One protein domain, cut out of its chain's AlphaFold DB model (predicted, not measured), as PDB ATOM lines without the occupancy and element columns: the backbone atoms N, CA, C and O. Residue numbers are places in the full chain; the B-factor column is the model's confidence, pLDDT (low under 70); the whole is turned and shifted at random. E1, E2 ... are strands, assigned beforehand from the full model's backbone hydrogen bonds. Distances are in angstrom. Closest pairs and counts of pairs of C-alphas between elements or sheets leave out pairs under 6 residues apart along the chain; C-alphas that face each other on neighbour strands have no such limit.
ATOM      1  N   LEU A  14       7.065  44.475  -0.964       90.44
ATOM      2  CA  LEU A  14       5.796  44.529  -1.678       90.44
ATOM      3  C   LEU A  14       4.646  44.523  -0.666       90.44
ATOM      4  O   LEU A  14       4.695  43.840   0.359       90.44
ATOM      5  N   VAL A  15       3.625  45.337  -0.936       94.69
ATOM      6  CA  VAL A  15       2.394  45.375  -0.146       94.69
ATOM      7  C   VAL A  15       1.209  45.250  -1.087       94.69
ATOM      8  O   VAL A  15       1.008  46.107  -1.944       94.69
ATOM      9  N   GLU A  16       0.408  44.215  -0.881       95.88
ATOM     10  CA  GLU A  16      -0.788  43.915  -1.663       95.88
ATOM     11  C   GLU A  16      -1.994  43.859  -0.726       95.88
ATOM     12  O   GLU A  16      -1.927  43.292   0.367       95.88
ATOM     13  N   ALA A  17      -3.110  44.451  -1.139       97.31
ATOM     14  CA  ALA A  17      -4.386  44.314  -0.451       97.31
ATOM     15  C   ALA A  17      -5.306  43.416  -1.285       97.31
ATOM     16  O   ALA A  17      -5.600  43.732  -2.433       97.31
ATOM     17  N   ILE A  18      -5.752  42.307  -0.705       97.56
ATOM     18  CA  ILE A  18      -6.657  41.339  -1.329       97.56
ATOM     19  C   ILE A  18      -8.071  41.609  -0.810       97.56
ATOM     20  O   ILE A  18      -8.293  41.581   0.406       97.56
ATOM     21  N   SER A  19      -9.000  41.902  -1.720       97.19
ATOM     22  CA  SER A  19     -10.406  42.170  -1.410       97.19
ATOM     23  C   SER A  19     -11.179  40.886  -1.061       97.19
ATOM     24  O   SER A  19     -10.691  39.783  -1.315       97.19
ATOM     25  N   PRO A  20     -12.407  40.992  -0.520       96.50
ATOM     26  CA  PRO A  20     -13.279  39.840  -0.273       96.50
ATOM     27  C   PRO A  20     -13.609  39.010  -1.522       96.50
ATOM     28  O   PRO A  20     -13.948  37.836  -1.397       96.50
ATOM     29  N   THR A  21     -13.534  39.610  -2.713       96.75
ATOM     30  CA  THR A  21     -13.717  38.938  -4.012       96.75
ATOM     31  C   THR A  21     -12.394  38.514  -4.662       96.75
ATOM     32  O   THR A  21     -12.350  38.260  -5.865       96.75
ATOM     33  N   ASP A  22     -11.316  38.452  -3.876       96.19
ATOM     34  CA  ASP A  22      -9.959  38.091  -4.295       96.19
ATOM     35  C   ASP A  22      -9.322  39.058  -5.321       96.19
ATOM     36  O   ASP A  22      -8.345  38.712  -5.990       96.19
ATOM     37  N   ARG A  23      -9.810  40.310  -5.434       96.88
ATOM     38  CA  ARG A  23      -9.118  41.351  -6.218       96.88
ATOM     39  C   ARG A  23      -7.860  41.798  -5.478       96.88
ATOM     40  O   ARG A  23      -7.936  42.233  -4.333       96.88
ATOM     41  N   ILE A  24      -6.725  41.773  -6.169       96.00
ATOM     42  CA  ILE A  24      -5.440  42.252  -5.651       96.00
ATOM     43  C   ILE A  24      -5.259  43.731  -6.015       96.00
ATOM     44  O   ILE A  24      -5.437  44.124  -7.169       96.00
ATOM     45  N   ILE A  25      -4.918  44.552  -5.022       95.44
ATOM     46  CA  ILE A  25      -4.562  45.963  -5.175       95.44
ATOM     47  C   ILE A  25      -3.118  46.163  -4.722       95.44
ATOM     48  O   ILE A  25      -2.809  46.057  -3.529       95.44
ATOM     49  N   ASP A  26      -2.260  46.547  -5.663       93.12
ATOM     50  CA  ASP A  26      -0.888  46.952  -5.371       93.12
ATOM     51  C   ASP A  26      -0.885  48.259  -4.577       93.12
ATOM     52  O   ASP A  26      -1.343  49.315  -5.029       93.12
ATOM     53  N   CYS A  27      -0.360  48.203  -3.357       91.62
ATOM     54  CA  CYS A  27      -0.321  49.357  -2.477       91.62
ATOM     55  C   CYS A  27       0.963  50.151  -2.720       91.62
ATOM     56  O   CYS A  27       2.069  49.642  -2.546       91.62
ATOM     57  N   SER A  28       0.845  51.448  -3.021       85.88
ATOM     58  CA  SER A  28       2.032  52.294  -3.183       85.88
ATOM     59  C   SER A  28       2.805  52.390  -1.861       85.88
ATOM     60  O   SER A  28       2.290  52.948  -0.882       85.88
ATOM     61  N   VAL A  29       4.038  51.884  -1.829       88.44
ATOM     62  CA  VAL A  29       4.917  51.945  -0.657       88.44
ATOM     63  C   VAL A  29       5.815  53.173  -0.757       88.44
ATOM     64  O   VAL A  29       6.504  53.385  -1.749       88.44
ATOM     65  N   ARG A  30       5.831  54.003   0.287       87.69
ATOM     66  CA  ARG A  30       6.763  55.130   0.414       87.69
ATOM     67  C   ARG A  30       7.645  54.941   1.635       87.69
ATOM     68  O   ARG A  30       7.139  54.750   2.744       87.69
ATOM     69  N   ARG A  31       8.957  55.070   1.451       85.25
ATOM     70  CA  ARG A  31       9.928  55.081   2.547       85.25
ATOM     71  C   ARG A  31      10.100  56.502   3.088       85.25
ATOM     72  O   ARG A  31      10.279  57.454   2.332       85.25
ATOM     73  N   ARG A  32      10.060  56.661   4.413       84.69
ATOM     74  CA  ARG A  32      10.554  57.860   5.111       84.69
ATOM     75  C   ARG A  32      11.455  57.425   6.260       84.69
ATOM     76  O   ARG A  32      10.984  56.814   7.218       84.69
ATOM     77  N   SER A  33      12.745  57.739   6.150       84.31
ATOM     78  CA  SER A  33      13.792  57.265   7.065       84.31
ATOM     79  C   SER A  33      13.785  55.733   7.163       84.31
ATOM     80  O   SER A  33      14.035  55.080   6.158       84.31
ATOM     81  N   ASN A  34      13.450  55.151   8.317       81.00
ATOM     82  CA  ASN A  34      13.384  53.697   8.527       81.00
ATOM     83  C   ASN A  34      11.945  53.165   8.596       81.00
ATOM     84  O   ASN A  34      11.717  52.056   9.061       81.00
ATOM     85  N   VAL A  35      10.963  53.959   8.163       83.81
ATOM     86  CA  VAL A  35       9.544  53.593   8.203       83.81
ATOM     87  C   VAL A  35       8.999  53.481   6.786       83.81
ATOM     88  O   VAL A  35       9.098  54.419   5.990       83.81
ATOM     89  N   TYR A  36       8.364  52.347   6.504       86.12
ATOM     90  CA  TYR A  36       7.605  52.106   5.282       86.12
ATOM     91  C   TYR A  36       6.140  52.457   5.518       86.12
ATOM     92  O   TYR A  36       5.553  52.084   6.534       86.12
ATOM     93  N   LYS A  37       5.551  53.216   4.595       89.62
ATOM     94  CA  LYS A  37       4.129  53.568   4.615       89.62
ATOM     95  C   LYS A  37       3.488  53.109   3.317       89.62
ATOM     96  O   LYS A  37       3.825  53.638   2.261       89.62
ATOM     97  N   ALA A  38       2.549  52.179   3.421       90.81
ATOM     98  CA  ALA A  38       1.658  51.791   2.336       90.81
ATOM     99  C   ALA A  38       0.284  52.446   2.528       90.81
ATOM    100  O   ALA A  38      -0.104  52.777   3.653       90.81
ATOM    101  N   LYS A  39      -0.435  52.670   1.428       90.50
ATOM    102  CA  LYS A  39      -1.816  53.162   1.435       90.50
ATOM    103  C   LYS A  39      -2.619  52.426   0.372       90.50
ATOM    104  O   LYS A  39      -2.131  52.267  -0.742       90.50
ATOM    105  N   PHE A  40      -3.853  52.086   0.714       92.75
ATOM    106  CA  PHE A  40      -4.894  51.677  -0.221       92.75
ATOM    107  C   PHE A  40      -6.234  52.240   0.258       92.75
ATOM    108  O   PHE A  40      -6.351  52.685   1.405       92.75
ATOM    109  N   VAL A  41      -7.218  52.267  -0.634       92.75
ATOM    110  CA  VAL A  41      -8.590  52.679  -0.331       92.75
ATOM    111  C   VAL A  41      -9.472  51.472  -0.629       92.75
ATOM    112  O   VAL A  41      -9.586  51.121  -1.801       92.75
ATOM    113  N   PRO A  42     -10.040  50.802   0.388       94.75
ATOM    114  CA  PRO A  42     -10.947  49.698   0.144       94.75
ATOM    115  C   PRO A  42     -12.264  50.220  -0.428       94.75
ATOM    116  O   PRO A  42     -12.791  51.247   0.000       94.75
ATOM    117  N   ASP A  43     -12.795  49.478  -1.380       93.62
ATOM    118  CA  ASP A  43     -14.028  49.745  -2.122       93.62
ATOM    119  C   ASP A  43     -15.042  48.593  -2.002       93.62
ATOM    120  O   ASP A  43     -16.164  48.693  -2.493       93.62
ATOM    121  N   GLU A  44     -14.680  47.529  -1.285       95.50
ATOM    122  CA  GLU A  44     -15.542  46.399  -0.953       95.50
ATOM    123  C   GLU A  44     -15.687  46.258   0.558       95.50
ATOM    124  O   GLU A  44     -14.729  46.402   1.320       95.50
ATOM    125  N   ILE A  45     -16.901  45.937   0.987       95.94
ATOM    126  CA  ILE A  45     -17.214  45.625   2.376       95.94
ATOM    127  C   ILE A  45     -16.868  44.162   2.642       95.94
ATOM    128  O   ILE A  45     -17.215  43.290   1.849       95.94
ATOM    129  N   GLY A  46     -16.234  43.886   3.778       94.75
ATOM    130  CA  GLY A  46     -15.859  42.533   4.178       94.75
ATOM    131  C   GLY A  46     -14.438  42.448   4.719       94.75
ATOM    132  O   GLY A  46     -13.825  43.453   5.081       94.75
ATOM    133  N   GLU A  47     -13.928  41.225   4.811       96.12
ATOM    134  CA  GLU A  47     -12.561  40.969   5.251       96.12
ATOM    135  C   GLU A  47     -11.581  41.143   4.087       96.12
ATOM    136  O   GLU A  47     -11.627  40.411   3.104       96.12
ATOM    137  N   TRP A  48     -10.681  42.108   4.230       97.38
ATOM    138  CA  TRP A  48      -9.526  42.302   3.368       97.38
ATOM    139  C   TRP A  48      -8.295  41.651   3.991       97.38
ATOM    140  O   TRP A  48      -8.126  41.668   5.213       97.38
ATOM    141  N   LYS A  49      -7.392  41.141   3.155       97.88
ATOM    142  CA  LYS A  49      -6.085  40.632   3.591       97.88
ATOM    143  C   LYS A  49      -4.988  41.554   3.090       97.88
ATOM    144  O   LYS A  49      -4.895  41.816   1.899       97.88
ATOM    145  N   VAL A  50      -4.143  42.036   3.994       97.62
ATOM    146  CA  VAL A  50      -2.967  42.838   3.650       97.62
ATOM    147  C   VAL A  50      -1.739  41.932   3.669       97.62
ATOM    148  O   VAL A  50      -1.253  41.520   4.728       97.62
ATOM    149  N   CYS A  51      -1.248  41.610   2.481       96.25
ATOM    150  CA  CYS A  51      -0.028  40.854   2.256       96.25
ATOM    151  C   CYS A  51       1.162  41.814   2.257       96.25
ATOM    152  O   CYS A  51       1.141  42.848   1.597       96.25
ATOM    153  N   ILE A  52       2.188  41.487   3.035       95.25
ATOM    154  CA  ILE A  52       3.444  42.227   3.078       95.25
ATOM    155  C   ILE A  52       4.551  41.197   2.919       95.25
ATOM    156  O   ILE A  52       4.715  40.327   3.781       95.25
ATOM    157  N   THR A  53       5.297  41.299   1.830       93.94
ATOM    158  CA  THR A  53       6.421  40.414   1.533       93.94
ATOM    159  C   THR A  53       7.724  41.209   1.488       93.94
ATOM    160  O   THR A  53       7.742  42.401   1.176       93.94
ATOM    161  N   TYR A  54       8.814  40.553   1.874       90.38
ATOM    162  CA  TYR A  54      10.184  41.020   1.726       90.38
ATOM    163  C   TYR A  54      10.951  39.949   0.952       90.38
ATOM    164  O   TYR A  54      10.974  38.803   1.397       90.38
ATOM    165  N   GLU A  55      11.522  40.308  -0.202       89.06
ATOM    166  CA  GLU A  55      12.167  39.347  -1.119       89.06
ATOM    167  C   GLU A  55      11.249  38.145  -1.431       89.06
ATOM    168  O   GLU A  55      11.640  36.990  -1.300       89.06
ATOM    169  N   ASP A  56       9.985  38.434  -1.771       87.56
ATOM    170  CA  ASP A  56       8.925  37.455  -2.076       87.56
ATOM    171  C   ASP A  56       8.537  36.503  -0.925       87.56
ATOM    172  O   ASP A  56       7.737  35.585  -1.104       87.56
ATOM    173  N   VAL A  57       9.030  36.749   0.293       92.50
ATOM    174  CA  VAL A  57       8.679  35.980   1.494       92.50
ATOM    175  C   VAL A  57       7.790  36.811   2.416       92.50
ATOM    176  O   VAL A  57       8.105  37.955   2.741       92.50
ATOM    177  N   HIS A  58       6.672  36.241   2.877       94.69
ATOM    178  CA  HIS A  58       5.802  36.896   3.858       94.69
ATOM    179  C   HIS A  58       6.571  37.263   5.126       94.69
ATOM    180  O   HIS A  58       7.239  36.426   5.739       94.69
ATOM    181  N   ILE A  59       6.418  38.511   5.566       94.06
ATOM    182  CA  ILE A  59       6.897  38.895   6.891       94.06
ATOM    183  C   ILE A  59       6.053  38.209   7.971       94.06
ATOM    184  O   ILE A  59       4.912  37.799   7.744       94.06
ATOM    185  N   GLN A  60       6.585  38.152   9.188       94.81
ATOM    186  CA  GLN A  60       5.856  37.615  10.331       94.81
ATOM    187  C   GLN A  60       4.497  38.314  10.518       94.81
ATOM    188  O   GLN A  60       4.420  39.538  10.628       94.81
ATOM    189  N   GLY A  61       3.431  37.515  10.593       94.56
ATOM    190  CA  GLY A  61       2.056  37.990  10.777       94.56
ATOM    191  C   GLY A  61       1.327  38.352   9.482       94.56
ATOM    192  O   GLY A  61       0.127  38.594   9.532       94.56
ATOM    193  N   SER A  62       2.012  38.354   8.337       96.19
ATOM    194  CA  SER A  62       1.353  38.461   7.040       96.19
ATOM    195  C   SER A  62       0.747  37.107   6.625       96.19
ATOM    196  O   SER A  62       1.396  36.080   6.840       96.19
ATOM    197  N   PRO A  63      -0.458  37.078   6.017       96.31
ATOM    198  CA  PRO A  63      -1.344  38.215   5.747       96.31
ATOM    199  C   PRO A  63      -2.052  38.751   7.002       96.31
ATOM    200  O   PRO A  63      -2.482  37.990   7.863       96.31
ATOM    201  N   PHE A  64      -2.227  40.073   7.067       97.06
ATOM    202  CA  PHE A  64      -2.975  40.738   8.138       97.06
ATOM    203  C   PHE A  64      -4.442  40.920   7.732       97.06
ATOM    204  O   PHE A  64      -4.713  41.510   6.686       97.06
ATOM    205  N   SER A  65      -5.388  40.481   8.562       95.88
ATOM    206  CA  SER A  65      -6.822  40.694   8.317       95.88
ATOM    207  C   SER A  65      -7.265  42.115   8.675       95.88
ATOM    208  O   SER A  65      -6.910  42.653   9.726       95.88
ATOM    209  N   CYS A  66      -8.093  42.713   7.820       93.31
ATOM    210  CA  CYS A  66      -8.695  44.027   8.009       93.31
ATOM    211  C   CYS A  66     -10.193  43.965   7.684       93.31
ATOM    212  O   CYS A  66     -10.578  43.669   6.558       93.31
ATOM    213  N   LEU A  67     -11.050  44.247   8.666       94.81
ATOM    214  CA  LEU A  67     -12.499  44.278   8.468       94.81
ATOM    215  C   LEU A  67     -12.932  45.666   7.989       94.81
ATOM    216  O   LEU A  67     -12.800  46.650   8.716       94.81
ATOM    217  N   VAL A  68     -13.476  45.730   6.778       95.88
ATOM    218  CA  VAL A  68     -14.003  46.954   6.170       95.88
ATOM    219  C   VAL A  68     -15.526  46.945   6.264       95.88
ATOM    220  O   VAL A  68     -16.172  45.983   5.852       95.88
ATOM    221  N   TYR A  69     -16.096  48.026   6.795       95.56
ATOM    222  CA  TYR A  69     -17.535  48.217   6.989       95.56
ATOM    223  C   TYR A  69     -17.941  49.656   6.638       95.56
ATOM    224  O   TYR A  69     -17.119  50.572   6.674       95.56
TER     225      TYR A  69
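What this domain is: This is residues 14 to 69 of the 305 residues of the protein "Filamin-A" of Trichinella papuae (UniProt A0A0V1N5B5). Picture a twisted sheet of four strands, E2, E1, E5 and E6, from which a second small sheet, the hairpin E3 and E4, splays away at an angle. E3 continues E2, the hairpin nears the larger sheet mainly at E1, and its tip, residues 31 to 36, sticks out. The printed part has 56 residues, with no named helix and six strands, E1 to E6 in chain order; both sheets are antiparallel, and the class is all strand. It is compact, with a radius of gyration of the C-alphas of 11.5 A, yet elongated, spanning 33 by 21 by 15 A.

Where its parts are: Find C-alpha 14 at (5.796, 44.529, -1.678); from there E1, residues 14 to 18, runs 12.9 A. Next come E2, residues 24 to 26, 6.5 A, and E3, residues 28 to 32, 13.1 A. E4, residues 35 to 39, covers 13.2 A, and E5, residues 46 to 54, is the longest at 26.2 A. E6, residues 64 to 68, covers 12.8 A and ends at C-alpha 68, (-14.003, 46.954, 6.170).

How they stand to each other: Look first at E1 and E5, where N 16 and O 51 are 2.9 A apart. The hairpin E1 and E2 has N 25 and O 17 at 2.8 A. In the hairpin E5 and E6, N 48 and O 66 are 2.8 A apart. E2 runs on into E3 at 37 degrees. In the hairpin E3 and E4, N 30 and O 37 are 2.8 A apart. The closest C-alphas of E1 and E3 are those of Val 15 and Val 29, 7.1 A apart; E3 and E5 are apart.

The domain as a whole: The farthest C-alphas, of Thr 21 and Ser 33, are 34.9 A apart. The printed part has no cut, no link is long, and no printed residue is under 70 in pLDDT.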